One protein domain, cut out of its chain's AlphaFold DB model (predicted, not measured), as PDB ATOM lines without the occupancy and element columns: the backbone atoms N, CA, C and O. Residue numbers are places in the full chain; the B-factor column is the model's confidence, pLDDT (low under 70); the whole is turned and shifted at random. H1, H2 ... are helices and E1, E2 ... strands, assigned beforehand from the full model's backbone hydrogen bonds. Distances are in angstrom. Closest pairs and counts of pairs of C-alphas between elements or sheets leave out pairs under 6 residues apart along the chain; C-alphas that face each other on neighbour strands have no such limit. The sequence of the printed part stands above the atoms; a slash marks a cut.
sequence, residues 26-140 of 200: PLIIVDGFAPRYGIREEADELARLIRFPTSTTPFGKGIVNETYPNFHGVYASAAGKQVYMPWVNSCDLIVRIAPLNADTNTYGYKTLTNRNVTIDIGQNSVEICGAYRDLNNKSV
ATOM      1  N   PRO A  26     187.238 189.924 209.107       93.69
ATOM      2  CA  PRO A  26     187.672 190.020 210.488       93.69
ATOM      3  C   PRO A  26     186.919 189.043 211.401       93.69
ATOM      4  O   PRO A  26     185.764 188.687 211.152       93.69
ATOM      5  N   LEU A  27     187.562 188.662 212.500       92.25
ATOM      6  CA  LEU A  27     186.984 187.853 213.572       92.25
ATOM      7  C   LEU A  27     187.427 188.386 214.935       92.25
ATOM      8  O   LEU A  27     188.608 188.650 215.146       92.25
ATOM      9  N   ILE A  28     186.491 188.486 215.875       92.38
ATOM     10  CA  ILE A  28     186.773 188.767 217.285       92.38
ATOM     11  C   ILE A  28     186.647 187.467 218.084       92.38
ATOM     12  O   ILE A  28     185.638 186.768 217.996       92.38
ATOM     13  N   ILE A  29     187.657 187.150 218.891       91.56
ATOM     14  CA  ILE A  29     187.634 186.034 219.839       91.56
ATOM     15  C   ILE A  29     187.815 186.589 221.248       91.56
ATOM     16  O   ILE A  29     188.862 187.145 221.568       91.56
ATOM     17  N   VAL A  30     186.812 186.416 222.103       90.81
ATOM     18  CA  VAL A  30     186.866 186.846 223.507       90.81
ATOM     19  C   VAL A  30     187.157 185.655 224.411       90.81
ATOM     20  O   VAL A  30     186.506 184.612 224.321       90.81
ATOM     21  N   ASP A  31     188.144 185.800 225.286       88.75
ATOM     22  CA  ASP A  31     188.641 184.718 226.128       88.75
ATOM     23  C   ASP A  31     188.470 185.037 227.629       88.75
ATOM     24  O   ASP A  31     188.086 186.139 228.028       88.75
ATOM     25  N   GLY A  32     188.678 184.035 228.484       86.62
ATOM     26  CA  GLY A  32     188.234 184.014 229.881       86.62
ATOM     27  C   GLY A  32     188.919 185.000 230.828       86.62
ATOM     28  O   GLY A  32     188.539 185.078 231.998       86.62
ATOM     29  N   PHE A  33     189.931 185.742 230.377       85.81
ATOM     30  CA  PHE A  33     190.611 186.729 231.214       85.81
ATOM     31  C   PHE A  33     189.990 188.125 231.154       85.81
ATOM     32  O   PHE A  33     190.334 188.943 232.003       85.81
ATOM     33  N   ALA A  34     189.021 188.396 230.268       85.69
ATOM     34  CA  ALA A  34     188.415 189.730 230.182       85.69
ATOM     35  C   ALA A  34     187.840 190.218 231.533       85.69
ATOM     36  O   ALA A  34     188.160 191.334 231.942       85.69
ATOM     37  N   PRO A  35     187.116 189.387 232.320       84.56
ATOM     38  CA  PRO A  35     186.664 189.781 233.655       84.56
ATOM     39  C   PRO A  35     187.811 189.971 234.653       84.56
ATOM     40  O   PRO A  35     187.709 190.794 235.553       84.56
ATOM     41  N   ARG A  36     188.915 189.225 234.507       83.94
ATOM     42  CA  ARG A  36     190.091 189.348 235.390       83.94
ATOM     43  C   ARG A  36     190.858 190.637 235.143       83.94
ATOM     44  O   ARG A  36     191.475 191.162 236.061       83.94
ATOM     45  N   TYR A  37     190.826 191.122 233.910       83.31
ATOM     46  CA  TYR A  37     191.451 192.375 233.512       83.31
ATOM     47  C   TYR A  37     190.532 193.581 233.739       83.31
ATOM     48  O   TYR A  37     190.982 194.708 233.574       83.31
ATOM     49  N   GLY A  38     189.276 193.353 234.144       82.31
ATOM     50  CA  GLY A  38     188.288 194.413 234.331       82.31
ATOM     51  C   GLY A  38     187.830 195.051 233.020       82.31
ATOM     52  O   GLY A  38     187.457 196.211 233.047       82.31
ATOM     53  N   ILE A  39     187.897 194.312 231.902       86.06
ATOM     54  CA  ILE A  39     187.518 194.785 230.555       86.06
ATOM     55  C   ILE A  39     186.312 194.022 229.980       86.06
ATOM     56  O   ILE A  39     186.188 193.815 228.771       86.06
ATOM     57  N   ARG A  40     185.474 193.457 230.858       88.69
ATOM     58  CA  ARG A  40     184.353 192.596 230.459       88.69
ATOM     59  C   ARG A  40     183.326 193.400 229.667       88.69
ATOM     60  O   ARG A  40     182.891 192.951 228.608       88.69
ATOM     61  N   GLU A  41     182.935 194.545 230.204       89.12
ATOM     62  CA  GLU A  41     181.924 195.432 229.642       89.12
ATOM     63  C   GLU A  41     182.400 196.017 228.308       89.12
ATOM     64  O   GLU A  41     181.657 196.021 227.330       89.12
ATOM     65  N   GLU A  42     183.670 196.403 228.227       86.81
ATOM     66  CA  GLU A  42     184.321 196.921 227.029       86.81
ATOM     67  C   GLU A  42     184.399 195.857 225.929       86.81
ATOM     68  O   GLU A  42     184.154 196.155 224.762       86.81
ATOM     69  N   ALA A  43     184.698 194.601 226.280       88.12
ATOM     70  CA  ALA A  43     184.715 193.501 225.319       88.12
ATOM     71  C   ALA A  43     183.318 193.214 224.735       88.12
ATOM     72  O   ALA A  43     183.193 192.962 223.532       88.12
ATOM     73  N   ASP A  44     182.268 193.261 225.565       91.81
ATOM     74  CA  ASP A  44     180.878 193.116 225.114       91.81
ATOM     75  C   ASP A  44     180.447 194.297 224.231       91.81
ATOM     76  O   ASP A  44     179.900 194.106 223.141       91.81
ATOM     77  N   GLU A  45     180.771 195.525 224.643       90.31
ATOM     78  CA  GLU A  45     180.458 196.727 223.877       90.31
ATOM     79  C   GLU A  45     181.183 196.760 222.524       90.31
ATOM     80  O   GLU A  45     180.563 197.068 221.500       90.31
ATOM     81  N   LEU A  46     182.456 196.367 222.480       86.94
ATOM     82  CA  LEU A  46     183.211 196.257 221.237       86.94
ATOM     83  C   LEU A  46     182.538 195.274 220.268       86.94
ATOM     84  O   LEU A  46     182.334 195.593 219.093       86.94
ATOM     85  N   ALA A  47     182.136 194.100 220.766       88.56
ATOM     86  CA  ALA A  47     181.425 193.100 219.975       88.56
ATOM     87  C   ALA A  47     180.071 193.617 219.458       88.56
ATOM     88  O   ALA A  47     179.680 193.301 218.329       88.56
ATOM     89  N   ARG A  48     179.372 194.436 220.253       90.06
ATOM     90  CA  ARG A  48     178.099 195.069 219.888       90.06
ATOM     91  C   ARG A  48     178.263 196.135 218.802       90.06
ATOM     92  O   ARG A  48     177.459 196.182 217.871       90.06
ATOM     93  N   LEU A  49     179.266 197.005 218.938       88.50
ATOM     94  CA  LEU A  49     179.459 198.183 218.087       88.50
ATOM     95  C   LEU A  49     180.097 197.841 216.742       88.50
ATOM     96  O   LEU A  49     179.614 198.291 215.705       88.50
ATOM     97  N   ILE A  50     181.157 197.033 216.753       85.81
ATOM     98  CA  ILE A  50     181.934 196.727 215.547       85.81
ATOM     99  C   ILE A  50     181.182 195.747 214.634       85.81
ATOM    100  O   ILE A  50     181.370 195.748 213.418       85.81
ATOM    101  N   ARG A  51     180.287 194.925 215.202       85.94
ATOM    102  CA  ARG A  51     179.460 193.929 214.489       85.94
ATOM    103  C   ARG A  51     180.249 192.926 213.641       85.94
ATOM    104  O   ARG A  51     179.653 192.222 212.824       85.94
ATOM    105  N   PHE A  52     181.561 192.828 213.837       91.38
ATOM    106  CA  PHE A  52     182.359 191.751 213.266       91.38
ATOM    107  C   PHE A  52     181.867 190.411 213.807       91.38
ATOM    108  O   PHE A  52     181.351 190.367 214.926       91.38
ATOM    109  N   PRO A  53     182.017 189.320 213.043       92.50
ATOM    110  CA  PRO A  53     181.849 187.981 213.578       92.50
ATOM    111  C   PRO A  53     182.593 187.831 214.909       92.50
ATOM    112  O   PRO A  53     183.800 188.064 214.975       92.50
ATOM    113  N   THR A  54     181.875 187.450 215.961       92.38
ATOM    114  CA  THR A  54     182.408 187.332 217.317       92.38
ATOM    115  C   THR A  54     182.177 185.928 217.847       92.38
ATOM    116  O   THR A  54     181.075 185.386 217.766       92.38
ATOM    117  N   SER A  55     183.207 185.359 218.454       91.62
ATOM    118  CA  SER A  55     183.144 184.092 219.167       91.62
ATOM    119  C   SER A  55     183.826 184.195 220.519       91.62
ATOM    120  O   SER A  55     184.609 185.104 220.779       91.62
ATOM    121  N   THR A  56     183.525 183.249 221.399       91.00
ATOM    122  CA  THR A  56     184.189 183.128 222.702       91.00
ATOM    123  C   THR A  56     184.985 181.839 222.772       91.00
ATOM    124  O   THR A  56     184.628 180.859 222.130       91.00
ATOM    125  N   THR A  57     186.053 181.783 223.557       88.06
ATOM    126  CA  THR A  57     186.615 180.482 223.959       88.06
ATOM    127  C   THR A  57     185.669 179.800 224.960       88.06
ATOM    128  O   THR A  57     184.773 180.454 225.508       88.06
ATOM    129  N   PRO A  58     185.843 178.499 225.266       85.62
ATOM    130  CA  PRO A  58     185.072 177.854 226.327       85.62
ATOM    131  C   PRO A  58     185.164 178.594 227.668       85.62
ATOM    132  O   PRO A  58     184.170 178.693 228.382       85.62
ATOM    133  N   PHE A  59     186.331 179.167 227.978       85.56
ATOM    134  CA  PHE A  59     186.559 179.948 229.194       85.56
ATOM    135  C   PHE A  59     186.013 181.377 229.110       85.56
ATOM    136  O   PHE A  59     185.703 181.968 230.141       85.56
ATOM    137  N   GLY A  60     185.862 181.928 227.903       84.50
ATOM    138  CA  GLY A  60     185.249 183.233 227.664       84.50
ATOM    139  C   GLY A  60     183.719 183.215 227.592       84.50
ATOM    140  O   GLY A  60     183.094 184.251 227.341       84.50
ATOM    141  N   LYS A  61     183.084 182.050 227.769       87.19
ATOM    142  CA  LYS A  61     181.628 181.919 227.670       87.19
ATOM    143  C   LYS A  61     180.921 182.815 228.695       87.19
ATOM    144  O   LYS A  61     181.283 182.853 229.867       87.19
ATOM    145  N   GLY A  62     179.886 183.524 228.240       88.56
ATOM    146  CA  GLY A  62     179.107 184.446 229.070       88.56
ATOM    147  C   GLY A  62     179.745 185.821 229.297       88.56
ATOM    148  O   GLY A  62     179.217 186.584 230.104       88.56
ATOM    149  N   ILE A  63     180.862 186.150 228.635       90.25
ATOM    150  CA  ILE A  63     181.410 187.519 228.608       90.25
ATOM    151  C   ILE A  63     180.619 188.382 227.626       90.25
ATOM    152  O   ILE A  63     180.114 189.427 228.015       90.25
ATOM    153  N   VAL A  64     180.480 187.904 226.388       91.88
ATOM    154  CA  VAL A  64     179.725 188.571 225.321       91.88
ATOM    155  C   VAL A  64     178.270 188.112 225.341       91.88
ATOM    156  O   VAL A  64     177.983 186.932 225.568       91.88
ATOM    157  N   ASN A  65     177.349 189.025 225.059       91.88
ATOM    158  CA  ASN A  65     175.938 188.728 224.898       91.88
ATOM    159  C   ASN A  65     175.695 187.829 223.670       91.88
ATOM    160  O   ASN A  65     175.784 188.250 222.515       91.88
ATOM    161  N   GLU A  66     175.315 186.575 223.925       91.94
ATOM    162  CA  GLU A  66     175.108 185.554 222.888       91.94
ATOM    163  C   GLU A  66     173.871 185.813 221.998       91.94
ATOM    164  O   GLU A  66     173.650 185.090 221.028       91.94
ATOM    165  N   THR A  67     173.057 186.833 222.302       92.62
ATOM    166  CA  THR A  67     171.896 187.230 221.481       92.62
ATOM    167  C   THR A  67     172.265 188.135 220.306       92.62
ATOM    168  O   THR A  67     171.423 188.401 219.444       92.62
ATOM    169  N   TYR A  68     173.510 188.616 220.245       92.50
ATOM    170  CA  TYR A  68     173.964 189.459 219.149       92.50
ATOM    171  C   TYR A  68     173.964 188.702 217.812       92.50
ATOM    172  O   TYR A  68     174.400 187.553 217.746       92.50
ATOM    173  N   PRO A  69     173.520 189.336 216.708       91.38
ATOM    174  CA  PRO A  69     173.407 188.666 215.411       91.38
ATOM    175  C   PRO A  69     174.762 188.265 214.813       91.38
ATOM    176  O   PRO A  69     174.812 187.420 213.926       91.38
ATOM    177  N   ASN A  70     175.848 188.885 215.277       91.31
ATOM    178  CA  ASN A  70     177.224 188.585 214.900       91.31
ATOM    179  C   ASN A  70     177.906 187.580 215.842       91.31
ATOM    180  O   ASN A  70     179.089 187.306 215.666       91.31
ATOM    181  N   PHE A  71     177.203 187.024 216.836       91.06
ATOM    182  CA  PHE A  71     177.767 185.991 217.699       91.06
ATOM    183  C   PHE A  71     177.681 184.608 217.034       91.06
ATOM    184  O   PHE A  71     176.601 184.124 216.697       91.06
ATOM    185  N   HIS A  72     178.825 183.945 216.870       89.12
ATOM    186  CA  HIS A  72     178.949 182.659 216.171       89.12
ATOM    187  C   HIS A  72     179.245 181.474 217.101       89.12
ATOM    188  O   HIS A  72     179.519 180.364 216.641       89.12
ATOM    189  N   GLY A  73     179.119 181.674 218.415       87.62
ATOM    190  CA  GLY A  73     179.269 180.617 219.409       87.62
ATOM    191  C   GLY A  73     180.696 180.462 219.917       87.62
ATOM    192  O   GLY A  73     181.509 181.385 219.860       87.62
ATOM    193  N   VAL A  74     180.982 179.271 220.445       87.12
ATOM    194  CA  VAL A  74     182.244 178.975 221.124       87.12
ATOM    195  C   VAL A  74     183.294 178.457 220.135       87.12
ATOM    196  O   VAL A  74     183.117 177.411 219.507       87.12
ATOM    197  N   TYR A  75     184.416 179.164 220.044       84.31
ATOM    198  CA  TYR A  75     185.639 178.740 219.381       84.31
ATOM    199  C   TYR A  75     186.410 177.758 220.272       84.31
ATOM    200  O   TYR A  75     187.119 178.150 221.196       84.31
ATOM    201  N   ALA A  76     186.270 176.462 219.989       78.81
ATOM    202  CA  ALA A  76     186.945 175.378 220.716       78.81
ATOM    203  C   ALA A  76     187.913 174.563 219.834       78.81
ATOM    204  O   ALA A  76     188.253 173.431 220.174       78.81
ATOM    205  N   SER A  77     188.325 175.108 218.680       71.12
ATOM    206  CA  SER A  77     189.183 174.445 217.684       71.12
ATOM    207  C   SER A  77     188.845 172.956 217.486       71.12
ATOM    208  O   SER A  77     187.749 172.632 217.030       71.12
ATOM    209  N   ALA A  78     189.750 172.054 217.880       61.78
ATOM    210  CA  ALA A  78     189.656 170.607 217.736       61.78
ATOM    211  C   ALA A  78     188.467 169.972 218.480       61.78
ATOM    212  O   ALA A  78     187.997 168.917 218.065       61.78
ATOM    213  N   ALA A  79     187.970 170.608 219.546       62.28
ATOM    214  CA  ALA A  79     186.787 170.172 220.291       62.28
ATOM    215  C   ALA A  79     185.485 170.837 219.796       62.28
ATOM    216  O   ALA A  79     184.398 170.508 220.271       62.28
ATOM    217  N   GLY A  80     185.581 171.791 218.863       64.06
ATOM    218  CA  GLY A  80     184.455 172.545 218.316       64.06
ATOM    219  C   GLY A  80     183.888 171.970 217.015       64.06
ATOM    220  O   GLY A  80     184.252 170.890 216.549       64.06
ATOM    221  N   LYS A  81     182.978 172.724 216.384       61.94
ATOM    222  CA  LYS A  81     182.446 172.374 215.059       61.94
ATOM    223  C   LYS A  81     183.559 172.465 214.011       61.94
ATOM    224  O   LYS A  81     184.056 173.551 213.734       61.94
ATOM    225  N   GLN A  82     183.863 171.346 213.357       57.38
ATOM    226  CA  GLN A  82     184.919 171.240 212.338       57.38
ATOM    227  C   GLN A  82     184.754 172.229 211.170       57.38
ATOM    228  O   GLN A  82     185.739 172.710 210.628       57.38
ATOM    229  N   VAL A  83     183.516 172.600 210.829       61.84
ATOM    230  CA  VAL A  83     183.213 173.580 209.766       61.84
ATOM    231  C   VAL A  83     183.707 174.993 210.109       61.84
ATOM    232  O   VAL A  83     183.941 175.799 209.215       61.84
ATOM    233  N   TYR A  84     183.893 175.302 211.394       74.81
ATOM    234  CA  TYR A  84     184.268 176.640 211.841       74.81
ATOM    235  C   TYR A  84     185.769 176.926 211.655       74.81
ATOM    236  O   TYR A  84     186.145 178.046 211.328       74.81
ATOM    237  N   MET A  85     186.629 175.908 211.770       77.94
ATOM    238  CA  MET A  85     188.089 176.069 211.679       77.94
ATOM    239  C   MET A  85     188.598 176.542 210.306       77.94
ATOM    240  O   MET A  85     189.397 177.477 210.283       77.94
ATOM    241  N   PRO A  86     188.145 175.992 209.158       82.31
ATOM    242  CA  PRO A  86     188.536 176.505 207.844       82.31
ATOM    243  C   PRO A  86     188.180 177.981 207.651       82.31
ATOM    244  O   PRO A  86     188.958 178.726 207.066       82.31
ATOM    245  N   TRP A  87     187.029 178.408 208.178       85.12
ATOM    246  CA  TRP A  87     186.597 179.799 208.095       85.12
ATOM    247  C   TRP A  87     187.471 180.714 208.964       85.12
ATOM    248  O   TRP A  87     187.974 181.711 208.453       85.12
ATOM    249  N   VAL A  88     187.753 180.331 210.216       84.75
ATOM    250  CA  VAL A  88     188.691 181.061 211.095       84.75
ATOM    251  C   VAL A  88     190.080 181.172 210.456       84.75
ATOM    252  O   VAL A  88     190.688 182.234 210.480       84.75
ATOM    253  N   ASN A  89     190.570 180.104 209.823       84.12
ATOM    254  CA  ASN A  89     191.869 180.108 209.142       84.12
ATOM    255  C   ASN A  89     191.896 180.981 207.876       84.12
ATOM    256  O   ASN A  89     192.977 181.360 207.432       84.12
ATOM    257  N   SER A  90     190.734 181.280 207.289       87.88
ATOM    258  CA  SER A  90     190.612 182.188 206.141       87.88
ATOM    259  C   SER A  90     190.483 183.663 206.531       87.88
ATOM    260  O   SER A  90     190.516 184.518 205.650       87.88
ATOM    261  N   CYS A  91     190.343 183.974 207.825       90.38
ATOM    262  CA  CYS A  91     190.290 185.350 208.304       90.38
ATOM    263  C   CYS A  91     191.610 186.085 208.037       90.38
ATOM    264  O   CYS A  91     192.698 185.564 208.290       90.38
ATOM    265  N   ASP A  92     191.499 187.321 207.557       90.50
ATOM    266  CA  ASP A  92     192.629 188.218 207.290       90.50
ATOM    267  C   ASP A  92     192.963 189.130 208.482       90.50
ATOM    268  O   ASP A  92     194.020 189.761 208.504       90.50
ATOM    269  N   LEU A  93     192.091 189.149 209.494       91.38
ATOM    270  CA  LEU A  93     192.312 189.786 210.783       91.38
ATOM    271  C   LEU A  93     191.601 189.009 211.892       91.38
ATOM    272  O   LEU A  93     190.408 188.723 211.800       91.38
ATOM    273  N   ILE A  94     192.316 188.712 212.972       91.69
ATOM    274  CA  ILE A  94     191.756 188.087 214.168       91.69
ATOM    275  C   ILE A  94     192.130 188.941 215.374       91.69
ATOM    276  O   ILE A  94     193.305 189.114 215.669       91.69
ATOM    277  N   VAL A  95     191.137 189.455 216.091       90.62
ATOM    278  CA  VAL A  95     191.339 190.216 217.327       90.62
ATOM    279  C   VAL A  95     191.003 189.313 218.504       90.62
ATOM    280  O   VAL A  95     189.854 188.907 218.672       90.62
ATOM    281  N   ARG A  96     192.000 188.985 219.321       90.19
ATOM    282  CA  ARG A  96     191.843 188.168 220.526       90.19
ATOM    283  C   ARG A  96     191.858 189.065 221.752       90.19
ATOM    284  O   ARG A  96     192.844 189.742 222.024       90.19
ATOM    285  N   ILE A  97     190.765 189.049 222.504       89.00
ATOM    286  CA  ILE A  97     190.601 189.867 223.705       89.00
ATOM    287  C   ILE A  97     190.843 189.002 224.931       89.00
ATOM    288  O   ILE A  97     190.164 187.992 225.131       89.00
ATOM    289  N   ALA A  98     191.796 189.437 225.751       85.38
ATOM    290  CA  ALA A  98     192.226 188.780 226.973       85.38
ATOM    291  C   ALA A  98     192.552 187.283 226.792       85.38
ATOM    292  O   ALA A  98     191.997 186.447 227.514       85.38
ATOM    293  N   PRO A  99     193.426 186.919 225.829       84.44
ATOM    294  CA  PRO A  99     193.741 185.526 225.554       84.44
ATOM    295  C   PRO A  99     194.402 184.846 226.756       84.44
ATOM    296  O   PRO A  99     195.371 185.345 227.328       84.44
ATOM    297  N   LEU A 100     193.924 183.652 227.097       80.69
ATOM    298  CA  LEU A 100     194.555 182.770 228.070       80.69
ATOM    299  C   LEU A 100     195.407 181.736 227.326       80.69
ATOM    300  O   LEU A 100     194.946 180.656 226.975       80.69
ATOM    301  N   ASN A 101     196.682 182.026 227.083       72.38
ATOM    302  CA  ASN A 101     197.577 181.101 226.373       72.38
ATOM    303  C   ASN A 101     198.106 179.962 227.279       72.38
ATOM    304  O   ASN A 101     199.301 179.691 227.305       72.38
ATOM    305  N   ALA A 102     197.223 179.307 228.036       66.94
ATOM    306  CA  ALA A 102     197.539 178.103 228.807       66.94
ATOM    307  C   ALA A 102     197.255 176.840 227.980       66.94
ATOM    308  O   ALA A 102     196.317 176.820 227.181       66.94
ATOM    309  N   ASP A 103     198.009 175.762 228.195       60.38
ATOM    310  CA  ASP A 103     197.870 174.498 227.450       60.38
ATOM    311  C   ASP A 103     196.439 173.938 227.488       60.38
ATOM    312  O   ASP A 103     195.931 173.419 226.492       60.38
ATOM    313  N   THR A 104     195.760 174.109 228.626       59.94
ATOM    314  CA  THR A 104     194.369 173.693 228.850       59.94
ATOM    315  C   THR A 104     193.354 174.522 228.066       59.94
ATOM    316  O   THR A 104     192.335 173.982 227.644       59.94
ATOM    317  N   ASN A 105     193.623 175.808 227.833       56.06
ATOM    318  CA  ASN A 105     192.755 176.691 227.047       56.06
ATOM    319  C   ASN A 105     193.075 176.621 225.549       56.06
ATOM    320  O   ASN A 105     192.193 176.765 224.703       56.06
ATOM    321  N   THR A 106     194.335 176.342 225.208       60.34
ATOM    322  CA  THR A 106     194.771 176.226 223.815       60.34
ATOM    323  C   THR A 106     194.608 174.827 223.219       60.34
ATOM    324  O   THR A 106     194.887 174.619 222.035       60.34
ATOM    325  N   TYR A 107     194.157 173.862 224.031       58.25
ATOM    326  CA  TYR A 107     194.101 172.438 223.694       58.25
ATOM    327  C   TYR A 107     195.444 171.923 223.144       58.25
ATOM    328  O   TYR A 107     195.490 171.252 222.109       58.25
ATOM    329  N   GLY A 108     196.545 172.276 223.817       56.69
ATOM    330  CA  GLY A 108     197.908 171.973 223.375       56.69
ATOM    331  C   GLY A 108     198.287 172.717 222.092       56.69
ATOM    332  O   GLY A 108     198.699 172.090 221.119       56.69
ATOM    333  N   TYR A 109     198.092 174.040 222.075       58.12
ATOM    334  CA  TYR A 109     198.392 174.943 220.950       58.12
ATOM    335  C   TYR A 109     197.540 174.770 219.683       58.12
ATOM    336  O   TYR A 109     197.766 175.448 218.683       58.12
ATOM    337  N   LYS A 110     196.514 173.917 219.716       55.12
ATOM    338  CA  LYS A 110     195.642 173.636 218.564       55.12
ATOM    339  C   LYS A 110     194.629 174.743 218.273       55.12
ATOM    340  O   LYS A 110     194.073 174.773 217.179       55.12
ATOM    341  N   THR A 111     194.339 175.624 219.230       57.81
ATOM    342  CA  THR A 111     193.462 176.795 219.026       57.81
ATOM    343  C   THR A 111     194.230 178.069 218.678       57.81
ATOM    344  O   THR A 111     193.619 179.132 218.575       57.81
ATOM    345  N   LEU A 112     195.559 178.003 218.535       68.25
ATOM    346  CA  LEU A 112     196.319 179.184 218.160       68.25
ATOM    347  C   LEU A 112     195.957 179.594 216.736       68.25
ATOM    348  O   LEU A 112     196.060 178.810 215.791       68.25
ATOM    349  N   THR A 113     195.542 180.843 216.598       77.19
ATOM    350  CA  THR A 113     195.304 181.472 215.307       77.19
ATOM    351  C   THR A 113     196.632 181.894 214.683       77.19
ATOM    352  O   THR A 113     197.657 182.009 215.361       77.19
ATOM    353  N   ASN A 114     196.648 182.100 213.364       80.25
ATOM    354  CA  ASN A 114     197.857 182.528 212.665       80.25
ATOM    355  C   ASN A 114     198.339 183.880 213.216       80.25
ATOM    356  O   ASN A 114     197.658 184.898 213.063       80.25
ATOM    357  N   ARG A 115     199.532 183.897 213.826       79.19
ATOM    358  CA  ARG A 115     200.092 185.098 214.458       79.19
ATOM    359  C   ARG A 115     200.224 186.265 213.491       79.19
ATOM    360  O   ARG A 115     200.010 187.381 213.917       79.19
ATOM    361  N   ASN A 116     200.455 186.032 212.199       82.62
ATOM    362  CA  ASN A 116     200.654 187.108 211.217       82.62
ATOM    363  C   ASN A 116     199.400 187.954 210.948       82.62
ATOM    364  O   ASN A 116     199.508 189.048 210.401       82.62
ATOM    365  N   VAL A 117     198.220 187.443 211.307       85.44
ATOM    366  CA  VAL A 117     196.924 188.127 211.151       85.44
ATOM    367  C   VAL A 117     196.224 188.338 212.493       85.44
ATOM    368  O   VAL A 117     195.109 188.847 212.533       85.44
ATOM    369  N   THR A 118     196.864 187.940 213.595       87.62
ATOM    370  CA  THR A 118     196.287 188.022 214.938       87.62
ATOM    371  C   THR A 118     196.764 189.280 215.658       87.62
ATOM    372  O   THR A 118     197.934 189.655 215.560       87.62
ATOM    373  N   ILE A 119     195.855 189.910 216.394       87.81
ATOM    374  CA  ILE A 119     196.130 190.957 217.370       87.81
ATOM    375  C   ILE A 119     195.663 190.450 218.731       87.81
ATOM    376  O   ILE A 119     194.468 190.218 218.912       87.81
ATOM    377  N   ASP A 120     196.587 190.282 219.672       87.50
ATOM    378  CA  ASP A 120     196.285 189.869 221.043       87.50
ATOM    379  C   ASP A 120     196.255 191.112 221.946       87.50
ATOM    380  O   ASP A 120     197.239 191.843 222.047       87.50
ATOM    381  N   ILE A 121     195.125 191.343 222.618       84.56
ATOM    382  CA  ILE A 121     194.949 192.414 223.607       84.56
ATOM    383  C   ILE A 121     194.993 191.781 224.999       84.56
ATOM    384  O   ILE A 121     194.043 191.117 225.425       84.56
ATOM    385  N   GLY A 122     196.120 191.949 225.692       80.00
ATOM    386  CA  GLY A 122     196.364 191.475 227.053       80.00
ATOM    387  C   GLY A 122     196.039 192.522 228.125       80.00
ATOM    388  O   GLY A 122     195.462 193.568 227.844       80.00
ATOM    389  N   GLN A 123     196.422 192.242 229.376       73.75
ATOM    390  CA  GLN A 123     196.164 193.139 230.514       73.75
ATOM    391  C   GLN A 123     196.954 194.447 230.454       73.75
ATOM    392  O   GLN A 123     196.458 195.459 230.927       73.75
ATOM    393  N   ASN A 124     198.176 194.406 229.924       67.94
ATOM    394  CA  ASN A 124     199.124 195.524 229.848       67.94
ATOM    395  C   ASN A 124     199.965 195.427 228.563       67.94
ATOM    396  O   ASN A 124     201.112 195.853 228.516       67.94
ATOM    397  N   SER A 125     199.454 194.758 227.538       69.56
ATOM    398  CA  SER A 125     200.208 194.554 226.310       69.56
ATOM    399  C   SER A 125     199.269 194.392 225.135       69.56
ATOM    400  O   SER A 125     198.170 193.846 225.263       69.56
ATOM    401  N   VAL A 126     199.725 194.862 223.980       75.38
ATOM    402  CA  VAL A 126     199.086 194.581 222.701       75.38
ATOM    403  C   VAL A 126     200.147 193.975 221.799       75.38
ATOM    404  O   VAL A 126     201.171 194.592 221.505       75.38
ATOM    405  N   GLU A 127     199.918 192.743 221.365       77.88
ATOM    406  CA  GLU A 127     200.768 192.076 220.384       77.88
ATOM    407  C   GLU A 127     200.089 192.179 219.022       77.88
ATOM    408  O   GLU A 127     199.026 191.601 218.800       77.88
ATOM    409  N   ILE A 128     200.697 192.929 218.103       79.00
ATOM    410  CA  ILE A 128     200.169 193.119 216.751       79.00
ATOM    411  C   ILE A 128     200.988 192.262 215.798       79.00
ATOM    412  O   ILE A 128     202.158 192.536 215.534       79.00
ATOM    413  N   CYS A 129     200.362 191.228 215.251       72.50
ATOM    414  CA  CYS A 129     200.936 190.366 214.224       72.50
ATOM    415  C   CYS A 129     202.302 189.747 214.580       72.50
ATOM    416  O   CYS A 129     203.182 189.644 213.725       72.50
ATOM    417  N   GLY A 130     202.496 189.362 215.846       60.75
ATOM    418  CA  GLY A 130     203.756 188.807 216.351       60.75
ATOM    419  C   GLY A 130     204.787 189.846 216.807       60.75
ATOM    420  O   GLY A 130     205.828 189.467 217.343       60.75
ATOM    421  N   ALA A 131     204.523 191.144 216.628       63.78
ATOM    422  CA  ALA A 131     205.322 192.208 217.224       63.78
ATOM    423  C   ALA A 131     204.745 192.573 218.601       63.78
ATOM    424  O   ALA A 131     203.646 193.124 218.701       63.78
ATOM    425  N   TYR A 132     205.494 192.261 219.659       55.00
ATOM    426  CA  TYR A 132     205.136 192.601 221.035       55.00
ATOM    427  C   TYR A 132     205.355 194.095 221.298       55.00
ATOM    428  O   TYR A 132     206.448 194.611 221.047       55.00
ATOM    429  N   ARG A 133     204.339 194.783 221.830       61.09
ATOM    430  CA  ARG A 133     204.469 196.147 222.356       61.09
ATOM    431  C   ARG A 133     203.884 196.206 223.765       61.09
ATOM    432  O   ARG A 133     202.731 195.836 223.991       61.09
ATOM    433  N   ASP A 134     204.714 196.635 224.708       47.25
ATOM    434  CA  ASP A 134     204.313 196.880 226.093       47.25
ATOM    435  C   ASP A 134     203.507 198.184 226.129       47.25
ATOM    436  O   ASP A 134     203.999 199.220 225.678       47.25
ATOM    437  N   LEU A 135     202.253 198.117 226.570       53.69
ATOM    438  CA  LEU A 135     201.364 199.272 226.656       53.69
ATOM    439  C   LEU A 135     200.688 199.231 228.021       53.69
ATOM    440  O   LEU A 135     199.859 198.366 228.297       53.69
ATOM    441  N   ASN A 136     200.991 200.192 228.892       48.78
ATOM    442  CA  ASN A 136     200.265 200.318 230.151       48.78
ATOM    443  C   ASN A 136     198.773 200.621 229.889       48.78
ATOM    444  O   ASN A 136     198.390 201.749 229.595       48.78
ATOM    445  N   ASN A 137     197.913 199.608 230.040       44.50
ATOM    446  CA  ASN A 137     196.493 199.643 229.653       44.50
ATOM    447  C   ASN A 137     195.616 200.665 230.388       44.50
ATOM    448  O   ASN A 137     194.490 200.891 229.956       44.50
ATOM    449  N   LYS A 138     196.086 201.325 231.458       40.06
ATOM    450  CA  LYS A 138     195.299 202.410 232.075       40.06
ATOM    451  C   LYS A 138     195.093 203.603 231.129       40.06
ATOM    452  O   LYS A 138     194.125 204.332 231.318       40.06
ATOM    453  N   SER A 139     195.944 203.762 230.111       36.72
ATOM    454  CA  SER A 139     195.823 204.807 229.082       36.72
ATOM    455  C   SER A 139     195.039 204.364 227.840       36.72
ATOM    456  O   SER A 139     194.496 205.204 227.125       36.72
ATOM    457  N   VAL A 140     194.902 203.051 227.616       42.38
ATOM    458  CA  VAL A 140     194.203 202.486 226.446       42.38
ATOM    459  C   VAL A 140     192.691 202.359 226.701       42.38
ATOM    460  O   VAL A 140     191.895 202.473 225.766       42.38
TER     461      VAL A 140
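What this domain is: This is residues 26 to 140 of the 200 residues of the protein "TPP_enzyme_M domain-containing protein" of Aspergillus chevalieri (UniProt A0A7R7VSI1). One twisted sheet of seven strands makes the core of the domain, with helix H2 over one face of its E2 and E1 part and the shorter helix H3 over the opposite face at E1. The strands E5, E6 and E7 make the far part of the sheet, folding back and forth with no named helix over them. The printed part has 115 residues, with four named helices and seven named strands in the order E1 H1 H2 E2 E3 H3 E4 H4 E5 E6 E7; the sheet is mixed, in the order E3 E2 E1 E4 E5 E6 E7. The class is mixed, helices and strands, with under half of the residues, 55, in named elements. The whole is compact, with a radius of gyration of the C-alphas of 13.1 A and a rounded outline of 39 by 30 by 26 A.

How they stand to each other: The printed part begins with E1, residues 26 to 30, an inner strand of the sheet. H1, residues 34 to 37, is not on the sheet and is close to but not clearly touching H2, residues 40 to 50, the closest C-alphas being those of Ala 34 and Arg 40, 5.0 A apart. H2 is on the sheet at a height of 9.2 A, over E1 and only just over E2, residues 54 to 56, on which 3 of its C-alphas fall; it runs along the strands, at 17 degrees to E1 on the local plane. E1, H1, H2 and E2 form a strand-helix-strand unit, two parallel neighbour strands with helices between, and its crossover is right-handed. N 55 and O 28, 2.8 A apart, are within hydrogen-bond range. The edge strand E3, residues 71 to 74, is parallel to E2, with N 72 and O 54 at 2.8 A. H3, residues 84 to 90, is on the face opposite to H2 at a height of 9.2 A over a local plane of just 6 C-alphas; it lies over E1, slantwise at 43 degrees on the local plane. The closest C-alphas of E1 and H3 are those of Leu 27 and Val 88, 7.4 A apart. E3, H3 and E4, residues 93 to 97, form a split strand-helix-strand unit, with E2 and E1 between its strands, and a right-handed crossover. E4 is parallel to E1, with N 29 and O 95 at 2.8 A. H4, residues 103 to 106, is not on the sheet; E4, H4 and E5, residues 118 to 121, form another strand-helix-strand unit with a right-handed crossover, and N 119 and O 94 are 2.8 A apart. E5, E6, residues 125 to 128, and E7, residues 131 to 134, form a meander, each strand the antiparallel neighbour of the one before. E5 and E6 are a hairpin with N 120 and O 127 at 2.9 A, and E6 and E7 a hairpin with N 128 and O 131 at 3.0 A. Every O i to N i+4 pair is within hydrogen-bond range in H2 and H3; H1 and H4 are too short for one, and their single O i to N i+3 pair is within range in H1 but not in H4.

Where its parts are: E1 begins at C-alpha 26, (187.672, 190.020, 210.488), and is 13.4 A long. H2 is 15.7 A, H3 10.2 A and E4 13.0 A long, and C-alpha 50 closes H2 at (181.934, 196.727, 215.547). E7, 10.1 A long, ends at C-alpha 134, (204.313, 196.880, 226.093).

The domain as a whole: The C-alphas of Gln 82 and Ser 139 are the two farthest apart, at 39.1 A. The printed part has no cut. The links E2 to E3, 14 residues, and H4 to E5, 11 residues, are long. The mean pLDDT of the printed part is 78.7, and it is under 70 in residues 78 to 83, 102 to 112, 124 to 125 and 130 to 140.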